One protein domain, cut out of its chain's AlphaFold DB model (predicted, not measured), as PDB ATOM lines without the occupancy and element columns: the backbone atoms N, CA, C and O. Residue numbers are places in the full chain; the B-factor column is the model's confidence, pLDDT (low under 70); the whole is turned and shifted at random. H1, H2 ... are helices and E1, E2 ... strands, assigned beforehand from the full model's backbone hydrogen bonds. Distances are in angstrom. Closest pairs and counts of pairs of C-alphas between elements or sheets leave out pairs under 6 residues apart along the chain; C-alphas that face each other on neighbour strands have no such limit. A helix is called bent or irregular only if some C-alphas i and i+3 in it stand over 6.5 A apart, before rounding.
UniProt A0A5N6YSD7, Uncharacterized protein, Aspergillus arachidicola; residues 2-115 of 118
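Overview. This is residues 2 to 115 of the 118 residues of an uncharacterized protein of Aspergillus arachidicola (UniProt A0A5N6YSD7). A strongly twisted four-stranded sheet has helix H2 slantwise over one face, as two layers, and the second arm of the long bent helix H1 packs on H2. The 114 printed residues, mixed in class, run H1 E1 H2 E2 E3 E4; the mixed sheet's order is E2 E3 E1 E4. E1, H2, E2 form a split strand-helix-strand unit, E3 between its strands, with a right-handed crossover. The whole is compact, radius of gyration 14.5 A, spanning 42 by 31 by 18 A.

Arrangement. E3, residues 84 to 91, is antiparallel to E1, residues 32 to 39 (N 34 to O 89, 2.8 A), and to E2, residues 72 to 79, its hairpin partner (N 75 to O 88, 2.9 A). E4, residues 110 to 114, is parallel to E1 (N 35 to O 111, 2.8 A). H2, residues 48 to 66, has a height over the sheet of 9.0 A; 13 of its 15 O i to N i+4 pairs are within hydrogen-bond range. H1, residues 2 to 25, assigned as one helix by its hydrogen bonds, is bent, with C-alphas 14 and 17 6.7 A apart. Its arm H1b, residues 17 to 25, touches H2's residues 58 to 66 alone, closest at C-alphas Pro 17 and Ser 62, 5.1 A, at a steep tilt of 49 degrees.

Along the chain. H2 is 27.8 A long, E1 22.8 A. Arm H1a, residues 2 to 14, begins at C-alpha 2 (136.569, 103.823, 137.646); E4 ends at C-alpha 114 (145.078, 121.992, 127.478).

Size, cuts and confidence. The printed part has no cut. The link E3 to E4 is long, 18 residues. Residue 81 has pLDDT under 70.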
ATOM      1  N   GLU A   2     137.391 103.380 138.783       81.88
ATOM      2  CA  GLU A   2     136.569 103.823 137.646       81.88
ATOM      3  C   GLU A   2     135.684 105.036 137.961       81.88
ATOM      4  O   GLU A   2     135.620 105.964 137.165       81.88
ATOM      5  N   GLU A   3     135.118 105.119 139.168       86.00
ATOM      6  CA  GLU A   3     134.361 106.305 139.602       86.00
ATOM      7  C   GLU A   3     135.206 107.586 139.624       86.00
ATOM      8  O   GLU A   3     134.735 108.648 139.232       86.00
ATOM      9  N   GLN A   4     136.469 107.506 140.061       88.12
ATOM     10  CA  GLN A   4     137.354 108.674 140.071       88.12
ATOM     11  C   GLN A   4     137.723 109.092 138.649       88.12
ATOM     12  O   GLN A   4     137.727 110.276 138.339       88.12
ATOM     13  N   LYS A   5     137.998 108.118 137.777       89.19
ATOM     14  CA  LYS A   5     138.252 108.360 136.358       89.19
ATOM     15  C   LYS A   5     137.054 109.032 135.682       89.19
ATOM     16  O   LYS A   5     137.255 109.969 134.916       89.19
ATOM     17  N   GLN A   6     135.837 108.586 135.990       90.06
ATOM     18  CA  GLN A   6     134.612 109.179 135.464       90.06
ATOM     19  C   GLN A   6     134.415 110.615 135.971       90.06
ATOM     20  O   GLN A   6     134.185 111.508 135.161       90.06
ATOM     21  N   ARG A   7     134.613 110.870 137.272       91.50
ATOM     22  CA  ARG A   7     134.574 112.233 137.833       91.50
ATOM     23  C   ARG A   7     135.610 113.159 137.195       91.50
ATOM     24  O   ARG A   7     135.278 114.277 136.818       91.50
ATOM     25  N   ASP A   8     136.849 112.693 137.035       91.75
ATOM     26  CA  ASP A   8     137.912 113.462 136.376       91.75
ATOM     27  C   ASP A   8     137.545 113.771 134.915       91.75
ATOM     28  O   ASP A   8     137.793 114.870 134.424       91.75
ATOM     29  N   ARG A   9     136.950 112.801 134.210       91.81
ATOM     30  CA  ARG A   9     136.495 112.956 132.825       91.81
ATOM     31  C   ARG A   9     135.391 114.004 132.713       91.81
ATOM     32  O   ARG A   9     135.486 114.881 131.862       91.81
ATOM     33  N   GLU A  10     134.369 113.918 133.556       93.25
ATOM     34  CA  GLU A  10     133.257 114.875 133.597       93.25
ATOM     35  C   GLU A  10     133.739 116.280 133.944       93.25
ATOM     36  O   GLU A  10     133.351 117.243 133.286       93.25
ATOM     37  N   HIS A  11     134.644 116.394 134.920       92.62
ATOM     38  CA  HIS A  11     135.257 117.667 135.280       92.62
ATOM     39  C   HIS A  11     135.982 118.301 134.090       92.62
ATOM     40  O   HIS A  11     135.763 119.473 133.793       92.62
ATOM     41  N   ILE A  12     136.793 117.520 133.372       91.81
ATOM     42  CA  ILE A  12     137.498 118.004 132.186       91.81
ATOM     43  C   ILE A  12     136.517 118.411 131.078       91.81
ATOM     44  O   ILE A  12     136.675 119.477 130.488       91.81
ATOM     45  N   LEU A  13     135.508 117.584 130.782       93.81
ATOM     46  CA  LEU A  13     134.497 117.910 129.770       93.81
ATOM     47  C   LEU A  13     133.772 119.217 130.118       93.81
ATOM     48  O   LEU A  13     133.582 120.062 129.248       93.81
ATOM     49  N   GLY A  14     133.461 119.433 131.398       94.12
ATOM     50  CA  GLY A  14     132.827 120.658 131.885       94.12
ATOM     51  C   GLY A  14     133.657 121.934 131.693       94.12
ATOM     52  O   GLY A  14     133.089 123.024 131.673       94.12
ATOM     53  N   GLN A  15     134.979 121.836 131.504       92.81
ATOM     54  CA  GLN A  15     135.844 122.993 131.226       92.81
ATOM     55  C   GLN A  15     135.758 123.464 129.767       92.81
ATOM     56  O   GLN A  15     136.058 124.628 129.474       92.81
ATOM     57  N   ILE A  16     135.372 122.578 128.844       94.88
ATOM     58  CA  ILE A  16     135.430 122.838 127.403       94.88
ATOM     59  C   ILE A  16     134.532 124.015 126.998       94.88
ATOM     60  O   ILE A  16     135.062 124.928 126.360       94.88
ATOM     61  N   PRO A  17     133.239 124.084 127.383       95.56
ATOM     62  CA  PRO A  17     132.359 125.152 126.912       95.56
ATOM     63  C   PRO A  17     132.861 126.551 127.266       95.56
ATOM     64  O   PRO A  17     132.922 127.425 126.402       95.56
ATOM     65  N   GLY A  18     133.280 126.755 128.518       93.56
ATOM     66  CA  GLY A  18     133.811 128.043 128.967       93.56
ATOM     67  C   GLY A  18     135.130 128.400 128.279       93.56
ATOM     68  O   GLY A  18     135.314 129.536 127.845       93.56
ATOM     69  N   THR A  19     136.026 127.424 128.119       94.00
ATOM     70  CA  THR A  19     137.334 127.639 127.479       94.00
ATOM     71  C   THR A  19     137.185 127.982 125.999       94.00
ATOM     72  O   THR A  19     137.767 128.962 125.537       94.00
ATOM     73  N   ILE A  20     136.363 127.227 125.265       94.69
ATOM     74  CA  ILE A  20     136.083 127.466 123.845       94.69
ATOM     75  C   ILE A  20     135.355 128.794 123.652       94.69
ATOM     76  O   ILE A  20     135.771 129.586 122.811       94.69
ATOM     77  N   SER A  21     134.325 129.087 124.453       92.56
ATOM     78  CA  SER A  21     133.619 130.369 124.359       92.56
ATOM     79  C   SER A  21     134.558 131.553 124.592       92.56
ATOM     80  O   SER A  21     134.434 132.563 123.903       92.56
ATOM     81  N   ASN A  22     135.477 131.465 125.557       92.31
ATOM     82  CA  ASN A  22     136.434 132.539 125.821       92.31
ATOM     83  C   ASN A  22     137.455 132.677 124.691       92.31
ATOM     84  O   ASN A  22     137.750 133.792 124.273       92.31
ATOM     85  N   PHE A  23     137.962 131.555 124.177       92.12
ATOM     86  CA  PHE A  23     138.874 131.528 123.038       92.12
ATOM     87  C   PHE A  23     138.255 132.183 121.798       92.12
ATOM     88  O   PHE A  23     138.845 133.095 121.225       92.12
ATOM     89  N   LEU A  24     137.036 131.783 121.434       91.12
ATOM     90  CA  LEU A  24     136.353 132.277 120.238       91.12
ATOM     91  C   LEU A  24     136.010 133.768 120.307       91.12
ATOM     92  O   LEU A  24     136.030 134.430 119.279       91.12
ATOM     93  N   ARG A  25     135.780 134.327 121.503       89.44
ATOM     94  CA  ARG A  25     135.596 135.781 121.683       89.44
ATOM     95  C   ARG A  25     136.831 136.606 121.321       89.44
ATOM     96  O   ARG A  25     136.701 137.802 121.082       89.44
ATOM     97  N   MET A  26     138.015 135.998 121.344       86.38
ATOM     98  CA  MET A  26     139.283 136.661 121.024       86.38
ATOM     99  C   MET A  26     139.733 136.411 119.579       86.38
ATOM    100  O   MET A  26     140.724 136.997 119.149       86.38
ATOM    101  N   MET A  27     139.051 135.522 118.858       82.69
ATOM    102  CA  MET A  27     139.399 135.114 117.501       82.69
ATOM    103  C   MET A  27     138.522 135.847 116.486       82.69
ATOM    104  O   MET A  27     137.336 136.078 116.720       82.69
ATOM    105  N   ASP A  28     139.100 136.178 115.339       78.06
ATOM    106  CA  ASP A  28     138.332 136.511 114.145       78.06
ATOM    107  C   ASP A  28     137.871 135.222 113.435       78.06
ATOM    108  O   ASP A  28     138.114 134.103 113.888       78.06
ATOM    109  N   SER A  29     137.159 135.351 112.315       75.19
ATOM    110  CA  SER A  29     136.652 134.199 111.553       75.19
ATOM    111  C   SER A  29     137.742 133.428 110.786       75.19
ATOM    112  O   SER A  29     137.407 132.647 109.894       75.19
ATOM    113  N   THR A  30     139.028 133.639 111.088       86.75
ATOM    114  CA  THR A  30     140.140 132.986 110.386       86.75
ATOM    115  C   THR A  30     140.174 131.476 110.616       86.75
ATOM    116  O   THR A  30     139.615 130.939 111.575       86.75
ATOM    117  N   ALA A  31     140.817 130.771 109.683       91.75
ATOM    118  CA  ALA A  31     141.070 129.347 109.814       91.75
ATOM    119  C   ALA A  31     142.108 129.097 110.916       91.75
ATOM    120  O   ALA A  31     143.192 129.677 110.889       91.75
ATOM    121  N   VAL A  32     141.792 128.211 111.860       93.88
ATOM    122  CA  VAL A  32     142.688 127.835 112.963       93.88
ATOM    123  C   VAL A  32     142.646 126.331 113.212       93.88
ATOM    124  O   VAL A  32     141.679 125.649 112.879       93.88
ATOM    125  N   ARG A  33     143.693 125.814 113.852       94.12
ATOM    126  CA  ARG A  33     143.815 124.414 114.259       94.12
ATOM    127  C   ARG A  33     143.870 124.311 115.775       94.12
ATOM    128  O   ARG A  33     144.703 124.941 116.420       94.12
ATOM    129  N   ILE A  34     143.011 123.482 116.346       94.81
ATOM    130  CA  ILE A  34     142.971 123.178 117.775       94.81
ATOM    131  C   ILE A  34     143.627 121.816 117.995       94.81
ATOM    132  O   ILE A  34     143.158 120.793 117.495       94.81
ATOM    133  N   LEU A  35     144.706 121.803 118.775       94.69
ATOM    134  CA  LEU A  35     145.322 120.597 119.313       94.69
ATOM    135  C   LEU A  35     144.784 120.369 120.726       94.69
ATOM    136  O   LEU A  35     145.168 121.070 121.662       94.69
ATOM    137  N   GLY A  36     143.894 119.399 120.894       93.38
ATOM    138  CA  GLY A  36     143.439 118.986 122.214       93.38
ATOM    139  C   GLY A  36     144.475 118.112 122.902       93.38
ATOM    140  O   GLY A  36     144.909 117.122 122.324       93.38
ATOM    141  N   ASP A  37     144.861 118.475 124.122       92.19
ATOM    142  CA  ASP A  37     145.775 117.718 124.979       92.19
ATOM    143  C   ASP A  37     144.990 117.080 126.134       92.19
ATOM    144  O   ASP A  37     144.554 117.772 127.059       92.19
ATOM    145  N   ASN A  38     144.831 115.754 126.077       89.75
ATOM    146  CA  ASN A  38     143.996 114.976 126.985       89.75
ATOM    147  C   ASN A  38     144.840 114.058 127.882       89.75
ATOM    148  O   ASN A  38     145.627 113.258 127.367       89.75
ATOM    149  N   PRO A  39     144.627 114.042 129.211       90.19
ATOM    150  CA  PRO A  39     145.266 113.063 130.085       90.19
ATOM    151  C   PRO A  39     144.812 111.627 129.768       90.19
ATOM    152  O   PRO A  39     143.634 111.298 129.889       90.19
ATOM    153  N   ASN A  40     145.743 110.712 129.499       89.31
ATOM    154  CA  ASN A  40     145.445 109.299 129.194       89.31
ATOM    155  C   ASN A  40     144.636 108.607 130.296       89.31
ATOM    156  O   ASN A  40     143.826 107.726 130.037       89.31
ATOM    157  N   SER A  41     144.815 109.046 131.541       88.56
ATOM    158  CA  SER A  41     144.088 108.520 132.698       88.56
ATOM    159  C   SER A  41     142.563 108.707 132.660       88.56
ATOM    160  O   SER A  41     141.888 108.049 133.442       88.56
ATOM    161  N   VAL A  42     142.022 109.590 131.804       89.00
ATOM    162  CA  VAL A  42     140.563 109.787 131.633       89.00
ATOM    163  C   VAL A  42     140.011 109.141 130.360       89.00
ATOM    164  O   VAL A  42     138.823 109.267 130.048       89.00
ATOM    165  N   LEU A  43     140.874 108.440 129.625       88.69
ATOM    166  CA  LEU A  43     140.536 107.725 128.404       88.69
ATOM    167  C   LEU A  43     140.288 106.247 128.708       88.69
ATOM    168  O   LEU A  43     140.785 105.693 129.693       88.69
ATOM    169  N   ASN A  44     139.471 105.608 127.877       85.44
ATOM    170  CA  ASN A  44     139.213 104.180 127.987       85.44
ATOM    171  C   ASN A  44     140.221 103.424 127.121       85.44
ATOM    172  O   ASN A  44     140.195 103.543 125.906       85.44
ATOM    173  N   TYR A  45     141.090 102.620 127.733       79.00
ATOM    174  CA  TYR A  45     142.051 101.805 126.986       79.00
ATOM    175  C   TYR A  45     141.383 100.713 126.138       79.00
ATOM    176  O   TYR A  45     141.965 100.301 125.140       79.00
ATOM    177  N   GLY A  46     140.188 100.250 126.523       81.44
ATOM    178  CA  GLY A  46     139.428  99.249 125.768       81.44
ATOM    179  C   GLY A  46     138.690  99.819 124.556       81.44
ATOM    180  O   GLY A  46     138.398  99.075 123.630       81.44
ATOM    181  N   ASP A  47     138.423 101.127 124.552       83.88
ATOM    182  CA  ASP A  47     137.831 101.836 123.417       83.88
ATOM    183  C   ASP A  47     138.275 103.302 123.418       83.88
ATOM    184  O   ASP A  47     137.604 104.225 123.895       83.88
ATOM    185  N   TYR A  48     139.500 103.493 122.950       79.56
ATOM    186  CA  TYR A  48     140.170 104.777 123.029       79.56
ATOM    187  C   TYR A  48     139.548 105.815 122.095       79.56
ATOM    188  O   TYR A  48     139.338 106.956 122.518       79.56
ATOM    189  N   LEU A  49     139.246 105.422 120.855       83.12
ATOM    190  CA  LEU A  49     138.705 106.328 119.847       83.12
ATOM    191  C   LEU A  49     137.365 106.894 120.315       83.12
ATOM    192  O   LEU A  49     137.182 108.112 120.301       83.12
ATOM    193  N   GLU A  50     136.484 106.035 120.830       86.06
ATOM    194  CA  GLU A  50     135.211 106.477 121.390       86.06
ATOM    195  C   GLU A  50     135.419 107.346 122.638       86.06
ATOM    196  O   GLU A  50     134.783 108.387 122.808       86.06
ATOM    197  N   SER A  51     136.396 107.005 123.485       87.38
ATOM    198  CA  SER A  51     136.694 107.815 124.667       87.38
ATOM    199  C   SER A  51     137.225 109.214 124.342       87.38
ATOM    200  O   SER A  51     136.992 110.134 125.129       87.38
ATOM    201  N   ILE A  52     137.904 109.412 123.209       90.31
ATOM    202  CA  ILE A  52     138.304 110.743 122.739       90.31
ATOM    203  C   ILE A  52     137.148 111.467 122.053       90.31
ATOM    204  O   ILE A  52     137.026 112.686 122.199       90.31
ATOM    205  N   ARG A  53     136.276 110.730 121.361       90.88
ATOM    206  CA  ARG A  53     135.147 111.290 120.620       90.88
ATOM    207  C   ARG A  53     134.290 112.217 121.468       90.88
ATOM    208  O   ARG A  53     133.953 113.292 120.995       90.88
ATOM    209  N   SER A  54     134.020 111.877 122.731       91.25
ATOM    210  CA  SER A  54     133.222 112.761 123.596       91.25
ATOM    211  C   SER A  54     133.867 114.137 123.815       91.25
ATOM    212  O   SER A  54     133.148 115.125 123.884       91.25
ATOM    213  N   PHE A  55     135.202 114.232 123.885       92.88
ATOM    214  CA  PHE A  55     135.884 115.530 123.992       92.88
ATOM    215  C   PHE A  55     135.786 116.311 122.684       92.88
ATOM    216  O   PHE A  55     135.492 117.502 122.705       92.88
ATOM    217  N   ILE A  56     135.989 115.639 121.546       93.56
ATOM    218  CA  ILE A  56     135.862 116.262 120.221       93.56
ATOM    219  C   ILE A  56     134.439 116.789 120.023       93.56
ATOM    220  O   ILE A  56     134.260 117.951 119.672       93.56
ATOM    221  N   SER A  57     133.428 115.962 120.300       95.06
ATOM    222  CA  SER A  57     132.021 116.341 120.184       95.06
ATOM    223  C   SER A  57     131.678 117.520 121.085       95.06
ATOM    224  O   SER A  57     130.971 118.423 120.652       95.06
ATOM    225  N   GLU A  58     132.212 117.561 122.305       95.75
ATOM    226  CA  GLU A  58     131.985 118.678 123.219       95.75
ATOM    227  C   GLU A  58     132.656 119.973 122.738       95.75
ATOM    228  O   GLU A  58     132.059 121.049 122.832       95.75
ATOM    229  N   VAL A  59     133.855 119.886 122.147       95.50
ATOM    230  CA  VAL A  59     134.515 121.026 121.491       95.50
ATOM    231  C   VAL A  59     133.684 121.518 120.307       95.50
ATOM    232  O   VAL A  59     133.363 122.701 120.251       95.50
ATOM    233  N   GLN A  60     133.279 120.628 119.398       95.62
ATOM    234  CA  GLN A  60     132.457 120.975 118.232       95.62
ATOM    235  C   GLN A  60     131.127 121.610 118.640       95.62
ATOM    236  O   GLN A  60     130.737 122.641 118.096       95.62
ATOM    237  N   ARG A  61     130.458 121.033 119.644       96.38
ATOM    238  CA  ARG A  61     129.220 121.567 120.218       96.38
ATOM    239  C   ARG A  61     129.433 122.970 120.781       96.38
ATOM    240  O   ARG A  61     128.641 123.863 120.502       96.38
ATOM    241  N   SER A  62     130.511 123.177 121.535       95.69
ATOM    242  CA  SER A  62     130.845 124.474 122.138       95.69
ATOM    243  C   SER A  62     131.185 125.538 121.092       95.69
ATOM    244  O   SER A  62     130.802 126.700 121.248       95.69
ATOM    245  N   ILE A  63     131.859 125.136 120.010       94.56
ATOM    246  CA  ILE A  63     132.127 125.994 118.853       94.56
ATOM    247  C   ILE A  63     130.809 126.401 118.204       94.56
ATOM    248  O   ILE A  63     130.542 127.591 118.096       94.56
ATOM    249  N   HIS A  64     129.960 125.436 117.850       93.50
ATOM    250  CA  HIS A  64     128.696 125.699 117.163       93.50
ATOM    251  C   HIS A  64     127.734 126.558 117.997       93.50
ATOM    252  O   HIS A  64     127.059 127.432 117.466       93.50
ATOM    253  N   MET A  65     127.701 126.371 119.320       92.75
ATOM    254  CA  MET A  65     126.915 127.233 120.209       92.75
ATOM    255  C   MET A  65     127.408 128.681 120.244       92.75
ATOM    256  O   MET A  65     126.605 129.587 120.453       92.75
ATOM    257  N   SER A  66     128.716 128.896 120.098       89.88
ATOM    258  CA  SER A  66     129.308 130.233 120.168       89.88
ATOM    259  C   SER A  66     129.267 130.925 118.806       89.88
ATOM    260  O   SER A  66     128.874 132.082 118.732       89.88
ATOM    261  N   HIS A  67     129.627 130.203 117.741       89.88
ATOM    262  CA  HIS A  67     129.665 130.641 116.345       89.88
ATOM    263  C   HIS A  67     128.988 129.579 115.448       89.88
ATOM    264  O   HIS A  67     129.666 128.671 114.958       89.88
ATOM    265  N   PRO A  68     127.664 129.669 115.214       89.62
ATOM    266  CA  PRO A  68     126.901 128.654 114.477       89.62
ATOM    267  C   PRO A  68     127.380 128.392 113.047       89.62
ATOM    268  O   PRO A  68     127.301 127.256 112.582       89.62
ATOM    269  N   ASP A  69     127.916 129.419 112.386       89.94
ATOM    270  CA  ASP A  69     128.404 129.352 111.003       89.94
ATOM    271  C   ASP A  69     129.820 128.766 110.887       89.94
ATOM    272  O   ASP A  69     130.318 128.539 109.782       89.94
ATOM    273  N   ALA A  70     130.496 128.535 112.016       90.31
ATOM    274  CA  ALA A  70     131.852 128.023 112.007       90.31
ATOM    275  C   ALA A  70     131.876 126.540 111.621       90.31
ATOM    276  O   ALA A  70     131.127 125.714 112.149       90.31
ATOM    277  N   GLN A  71     132.776 126.189 110.709       91.56
ATOM    278  CA  GLN A  71     132.906 124.826 110.207       91.56
ATOM    279  C   GLN A  71     134.022 124.108 110.951       91.56
ATOM    280  O   GLN A  71     135.110 124.654 111.112       91.56
ATOM    281  N   THR A  72     133.771 122.877 111.393       93.12
ATOM    282  CA  THR A  72     134.779 122.071 112.094       93.12
ATOM    283  C   THR A  72     135.126 120.820 111.304       93.12
ATOM    284  O   THR A  72     134.239 120.169 110.754       93.12
ATOM    285  N   HIS A  73     136.407 120.459 111.280       91.06
ATOM    286  CA  HIS A  73     136.886 119.233 110.654       91.06
ATOM    287  C   HIS A  73     137.791 118.477 111.628       91.06
ATOM    288  O   HIS A  73     138.847 118.963 112.030       91.06
ATOM    289  N   PHE A  74     137.384 117.273 112.027       88.56
ATOM    290  CA  PHE A  74     138.221 116.408 112.855       88.56
ATOM    291  C   PHE A  74     139.295 115.743 111.991       88.56
ATOM    292  O   PHE A  74     138.960 115.026 111.052       88.56
ATOM    293  N   LEU A  75     140.569 115.993 112.306       83.69
ATOM    294  CA  LEU A  75     141.672 115.574 111.446       83.69
ATOM    295  C   LEU A  75     142.310 114.256 111.856       83.69
ATOM    296  O   LEU A  75     142.497 113.346 111.054       83.69
ATOM    297  N   ALA A  76     142.730 114.180 113.111       82.81
ATOM    298  CA  ALA A  76     143.549 113.074 113.560       82.81
ATOM    299  C   ALA A  76     143.528 112.951 115.071       82.81
ATOM    300  O   ALA A  76     143.281 113.909 115.806       82.81
ATOM    301  N   VAL A  77     143.885 111.760 115.525       84.88
ATOM    302  CA  VAL A  77     144.204 111.475 116.912       84.88
ATOM    303  C   VAL A  77     145.571 110.816 116.961       84.88
ATOM    304  O   VAL A  77     145.864 109.936 116.153       84.88
ATOM    305  N   ASN A  78     146.403 111.238 117.910       85.06
ATOM    306  CA  ASN A  78     147.704 110.640 118.144       85.06
ATOM    307  C   ASN A  78     147.857 110.200 119.603       85.06
ATOM    308  O   ASN A  78     147.648 110.972 120.545       85.06
ATOM    309  N   MET A  79     148.258 108.943 119.767       77.00
ATOM    310  CA  MET A  79     148.513 108.314 121.054       77.00
ATOM    311  C   MET A  79     150.001 108.292 121.338       77.00
ATOM    312  O   MET A  79     150.781 107.713 120.584       77.00
ATOM    313  N   TYR A  80     150.383 108.809 122.499       76.19
ATOM    314  CA  TYR A  80     151.744 108.664 122.987       76.19
ATOM    315  C   TYR A  80     151.779 107.684 124.153       76.19
ATOM    316  O   TYR A  80     150.951 107.736 125.068       76.19
ATOM    317  N   ARG A  81     152.787 106.801 124.145       69.94
ATOM    318  CA  ARG A  81     153.161 106.017 125.327       69.94
ATOM    319  C   ARG A  81     153.605 107.009 126.403       69.94
ATOM    320  O   ARG A  81     154.714 107.527 126.355       69.94
ATOM    321  N   GLY A  82     152.704 107.344 127.321       79.31
ATOM    322  CA  GLY A  82     152.923 108.426 128.274       79.31
ATOM    323  C   GLY A  82     151.651 108.863 128.989       79.31
ATOM    324  O   GLY A  82     150.714 108.086 129.165       79.31
ATOM    325  N   LYS A  83     151.640 110.121 129.434       85.94
ATOM    326  CA  LYS A  83     150.554 110.690 130.247       85.94
ATOM    327  C   LYS A  83     149.436 111.329 129.427       85.94
ATOM    328  O   LYS A  83     148.362 111.533 129.984       85.94
ATOM    329  N   HIS A  84     149.683 111.634 128.157       89.12
ATOM    330  CA  HIS A  84     148.804 112.453 127.333       89.12
ATOM    331  C   HIS A  84     148.571 111.843 125.948       89.12
ATOM    332  O   HIS A  84     149.416 111.112 125.421       89.12
ATOM    333  N   SER A  85     147.406 112.157 125.398       89.38
ATOM    334  CA  SER A  85     146.954 111.836 124.050       89.38
ATOM    335  C   SER A  85     146.407 113.093 123.409       89.38
ATOM    336  O   SER A  85     145.870 113.954 124.105       89.38
ATOM    337  N   TYR A  86     146.488 113.158 122.085       91.19
ATOM    338  CA  TYR A  86     146.153 114.367 121.357       91.19
ATOM    339  C   TYR A  86     145.099 114.118 120.296       91.19
ATOM    340  O   TYR A  86     145.109 113.077 119.641       91.19
ATOM    341  N   PHE A  87     144.225 115.097 120.094       93.00
ATOM    342  CA  PHE A  87     143.369 115.172 118.916       93.00
ATOM    343  C   PHE A  87     143.598 116.492 118.190       93.00
ATOM    344  O   PHE A  87     143.958 117.493 118.807       93.00
ATOM    345  N   VAL A  88     143.373 116.491 116.882       93.50
ATOM    346  CA  VAL A  88     143.468 117.673 116.031       93.50
ATOM    347  C   VAL A  88     142.099 117.952 115.436       93.50
ATOM    348  O   VAL A  88     141.485 117.071 114.831       93.50
ATOM    349  N   LEU A  89     141.635 119.183 115.609       94.38
ATOM    350  CA  LEU A  89     140.402 119.688 115.032       94.38
ATOM    351  C   LEU A  89     140.674 121.021 114.346       94.38
ATOM    352  O   LEU A  89     141.174 121.950 114.971       94.38
ATOM    353  N   ASP A  90     140.313 121.115 113.079       93.69
ATOM    354  CA  ASP A  90     140.357 122.359 112.333       93.69
ATOM    355  C   ASP A  90     139.041 123.118 112.464       93.69
ATOM    356  O   ASP A  90     137.961 122.526 112.483       93.69
ATOM    357  N   LEU A  91     139.155 124.438 112.540       94.12
ATOM    358  CA  LEU A  91     138.067 125.400 112.542       94.12
ATOM    359  C   LEU A  91     138.231 126.301 111.320       94.12
ATOM    360  O   LEU A  91     139.291 126.891 111.129       94.12
ATOM    361  N   ASN A  92     137.202 126.385 110.482       92.19
ATOM    362  CA  ASN A  92     137.147 127.163 109.240       92.19
ATOM    363  C   ASN A  92     138.244 126.849 108.202       92.19
ATOM    364  O   ASN A  92     138.286 127.488 107.152       92.19
ATOM    365  N   ASN A  93     139.085 125.830 108.419       90.06
ATOM    366  CA  ASN A  93     140.066 125.356 107.440       90.06
ATOM    367  C   ASN A  93     139.430 124.394 106.418       90.06
ATOM    368  O   ASN A  93     139.807 123.230 106.289       90.06
ATOM    369  N   VAL A  94     138.399 124.869 105.723       81.75
ATOM    370  CA  VAL A  94     137.557 124.048 104.833       81.75
ATOM    371  C   VAL A  94     138.263 123.622 103.546       81.75
ATOM    372  O   VAL A  94     137.810 122.702 102.873       81.75
ATOM    373  N   SER A  95     139.371 124.280 103.203       82.62
ATOM    374  CA  SER A  95     140.200 123.962 102.039       82.62
ATOM    375  C   SER A  95     141.247 122.880 102.310       82.62
ATOM    376  O   SER A  95     141.997 122.540 101.396       82.62
ATOM    377  N   TYR A  96     141.333 122.345 103.534       82.56
ATOM    378  CA  TYR A  96     142.290 121.289 103.851       82.56
ATOM    379  C   TYR A  96     141.947 119.996 103.101       82.56
ATOM    380  O   TYR A  96     140.913 119.375 103.349       82.56
ATOM    381  N   ALA A  97     142.838 119.578 102.203       84.94
ATOM    382  CA  ALA A  97     142.720 118.342 101.438       84.94
ATOM    383  C   ALA A  97     143.818 117.359 101.861       84.94
ATOM    384  O   ALA A  97     145.008 117.655 101.743       84.94
ATOM    385  N   TYR A  98     143.428 116.177 102.348       82.88
ATOM    386  CA  TYR A  98     144.372 115.165 102.837       82.88
ATOM    387  C   TYR A  98     145.318 114.679 101.744       82.88
ATOM    388  O   TYR A  98     146.503 114.459 101.993       82.88
ATOM    389  N   GLU A  99     144.803 114.547 100.527       87.56
ATOM    390  CA  GLU A  99     145.530 114.068  99.359       87.56
ATOM    391  C   GLU A  99     146.723 114.973  99.036       87.56
ATOM    392  O   GLU A  99     147.788 114.487  98.656       87.56
ATOM    393  N   THR A 100     146.577 116.284  99.243       87.81
ATOM    394  CA  THR A 100     147.600 117.293  98.927       87.81
ATOM    395  C   THR A 100     148.247 117.910 100.166       87.81
ATOM    396  O   THR A 100     149.133 118.754 100.027       87.81
ATOM    397  N   ALA A 101     147.871 117.479 101.374       85.44
ATOM    398  CA  ALA A 101     148.342 118.054 102.637       85.44
ATOM    399  C   ALA A 101     149.872 118.051 102.779       85.44
ATOM    400  O   ALA A 101     150.441 118.931 103.414       85.44
ATOM    401  N   HIS A 102     150.551 117.081 102.166       84.88
ATOM    402  CA  HIS A 102     152.012 116.975 102.167       84.88
ATOM    403  C   HIS A 102     152.717 118.046 101.310       84.88
ATOM    404  O   HIS A 102     153.924 118.232 101.442       84.88
ATOM    405  N   THR A 103     151.978 118.738 100.439       89.69
ATOM    406  CA  THR A 103     152.469 119.844  99.598       89.69
ATOM    407  C   THR A 103     151.913 121.207 100.000       89.69
ATOM    408  O   THR A 103     152.384 122.225  99.497       89.69
ATOM    409  N   ASP A 104     150.923 121.243 100.893       85.56
ATOM    410  CA  ASP A 104     150.317 122.485 101.359       85.56
ATOM    411  C   ASP A 104     151.234 123.171 102.382       85.56
ATOM    412  O   ASP A 104     151.537 122.627 103.443       85.56
ATOM    413  N   MET A 105     151.692 124.377 102.043       86.31
ATOM    414  CA  MET A 105     152.538 125.211 102.905       86.31
ATOM    415  C   MET A 105     151.761 126.379 103.528       86.31
ATOM    416  O   MET A 105     152.373 127.273 104.115       86.31
ATOM    417  N   THR A 106     150.432 126.401 103.385       86.75
ATOM    418  CA  THR A 106     149.583 127.460 103.933       86.75
ATOM    419  C   THR A 106     149.713 127.487 105.457       86.75
ATOM    420  O   THR A 106     149.443 126.481 106.120       86.75
ATOM    421  N   PRO A 107     150.133 128.616 106.054       88.75
ATOM    422  CA  PRO A 107     150.251 128.708 107.498       88.75
ATOM    423  C   PRO A 107     148.858 128.723 108.133       88.75
ATOM    424  O   PRO A 107     148.023 129.562 107.803       88.75
ATOM    425  N   VAL A 108     148.632 127.821 109.090       89.94
ATOM    426  CA  VAL A 108     147.416 127.783 109.911       89.94
ATOM    427  C   VAL A 108     147.822 127.958 111.376       89.94
ATOM    428  O   VAL A 108     148.611 127.151 111.878       89.94
ATOM    429  N   PRO A 109     147.325 128.992 112.079       92.88
ATOM    430  CA  PRO A 109     147.566 129.162 113.507       92.88
ATOM    431  C   PRO A 109     147.126 127.933 114.308       92.88
ATOM    432  O   PRO A 109     146.017 127.427 114.127       92.88
ATOM    433  N   VAL A 110     147.989 127.467 115.214       92.94
ATOM    434  CA  VAL A 110     147.716 126.310 116.074       92.94
ATOM    435  C   VAL A 110     147.548 126.762 117.520       92.94
ATOM    436  O   VAL A 110     148.435 127.401 118.085       92.94
ATOM    437  N   TYR A 111     146.440 126.363 118.138       94.25
ATOM    438  CA  TYR A 111     146.135 126.608 119.544       94.25
ATOM    439  C   TYR A 111     146.035 125.290 120.301       94.25
ATOM    440  O   TYR A 111     145.436 124.328 119.826       94.25
ATOM    441  N   VAL A 112     146.613 125.242 121.502       94.00
ATOM    442  CA  VAL A 112     146.566 124.048 122.352       94.00
ATOM    443  C   VAL A 112     145.430 124.187 123.356       94.00
ATOM    444  O   VAL A 112     145.480 125.034 124.249       94.00
ATOM    445  N   LEU A 113     144.424 123.322 123.240       93.94
ATOM    446  CA  LEU A 113     143.398 123.159 124.262       93.94
ATOM    447  C   LEU A 113     143.935 122.200 125.323       93.94
ATOM    448  O   LEU A 113     143.837 120.979 125.197       93.94
ATOM    449  N   ARG A 114     144.538 122.770 126.367       90.44
ATOM    450  CA  ARG A 114     145.078 121.992 127.478       90.44
ATOM    451  C   ARG A 114     143.977 121.651 128.470       90.44
ATOM    452  O   ARG A 114     143.525 122.514 129.214       90.44
ATOM    453  N   LEU A 115     143.596 120.381 128.504       82.06
ATOM    454  CA  LEU A 115     142.580 119.878 129.409       82.06
ATOM    455  C   LEU A 115     143.224 119.332 130.689       82.06
ATOM    456  O   LEU A 115     144.120 118.485 130.652       82.06
TER     457      LEU A 115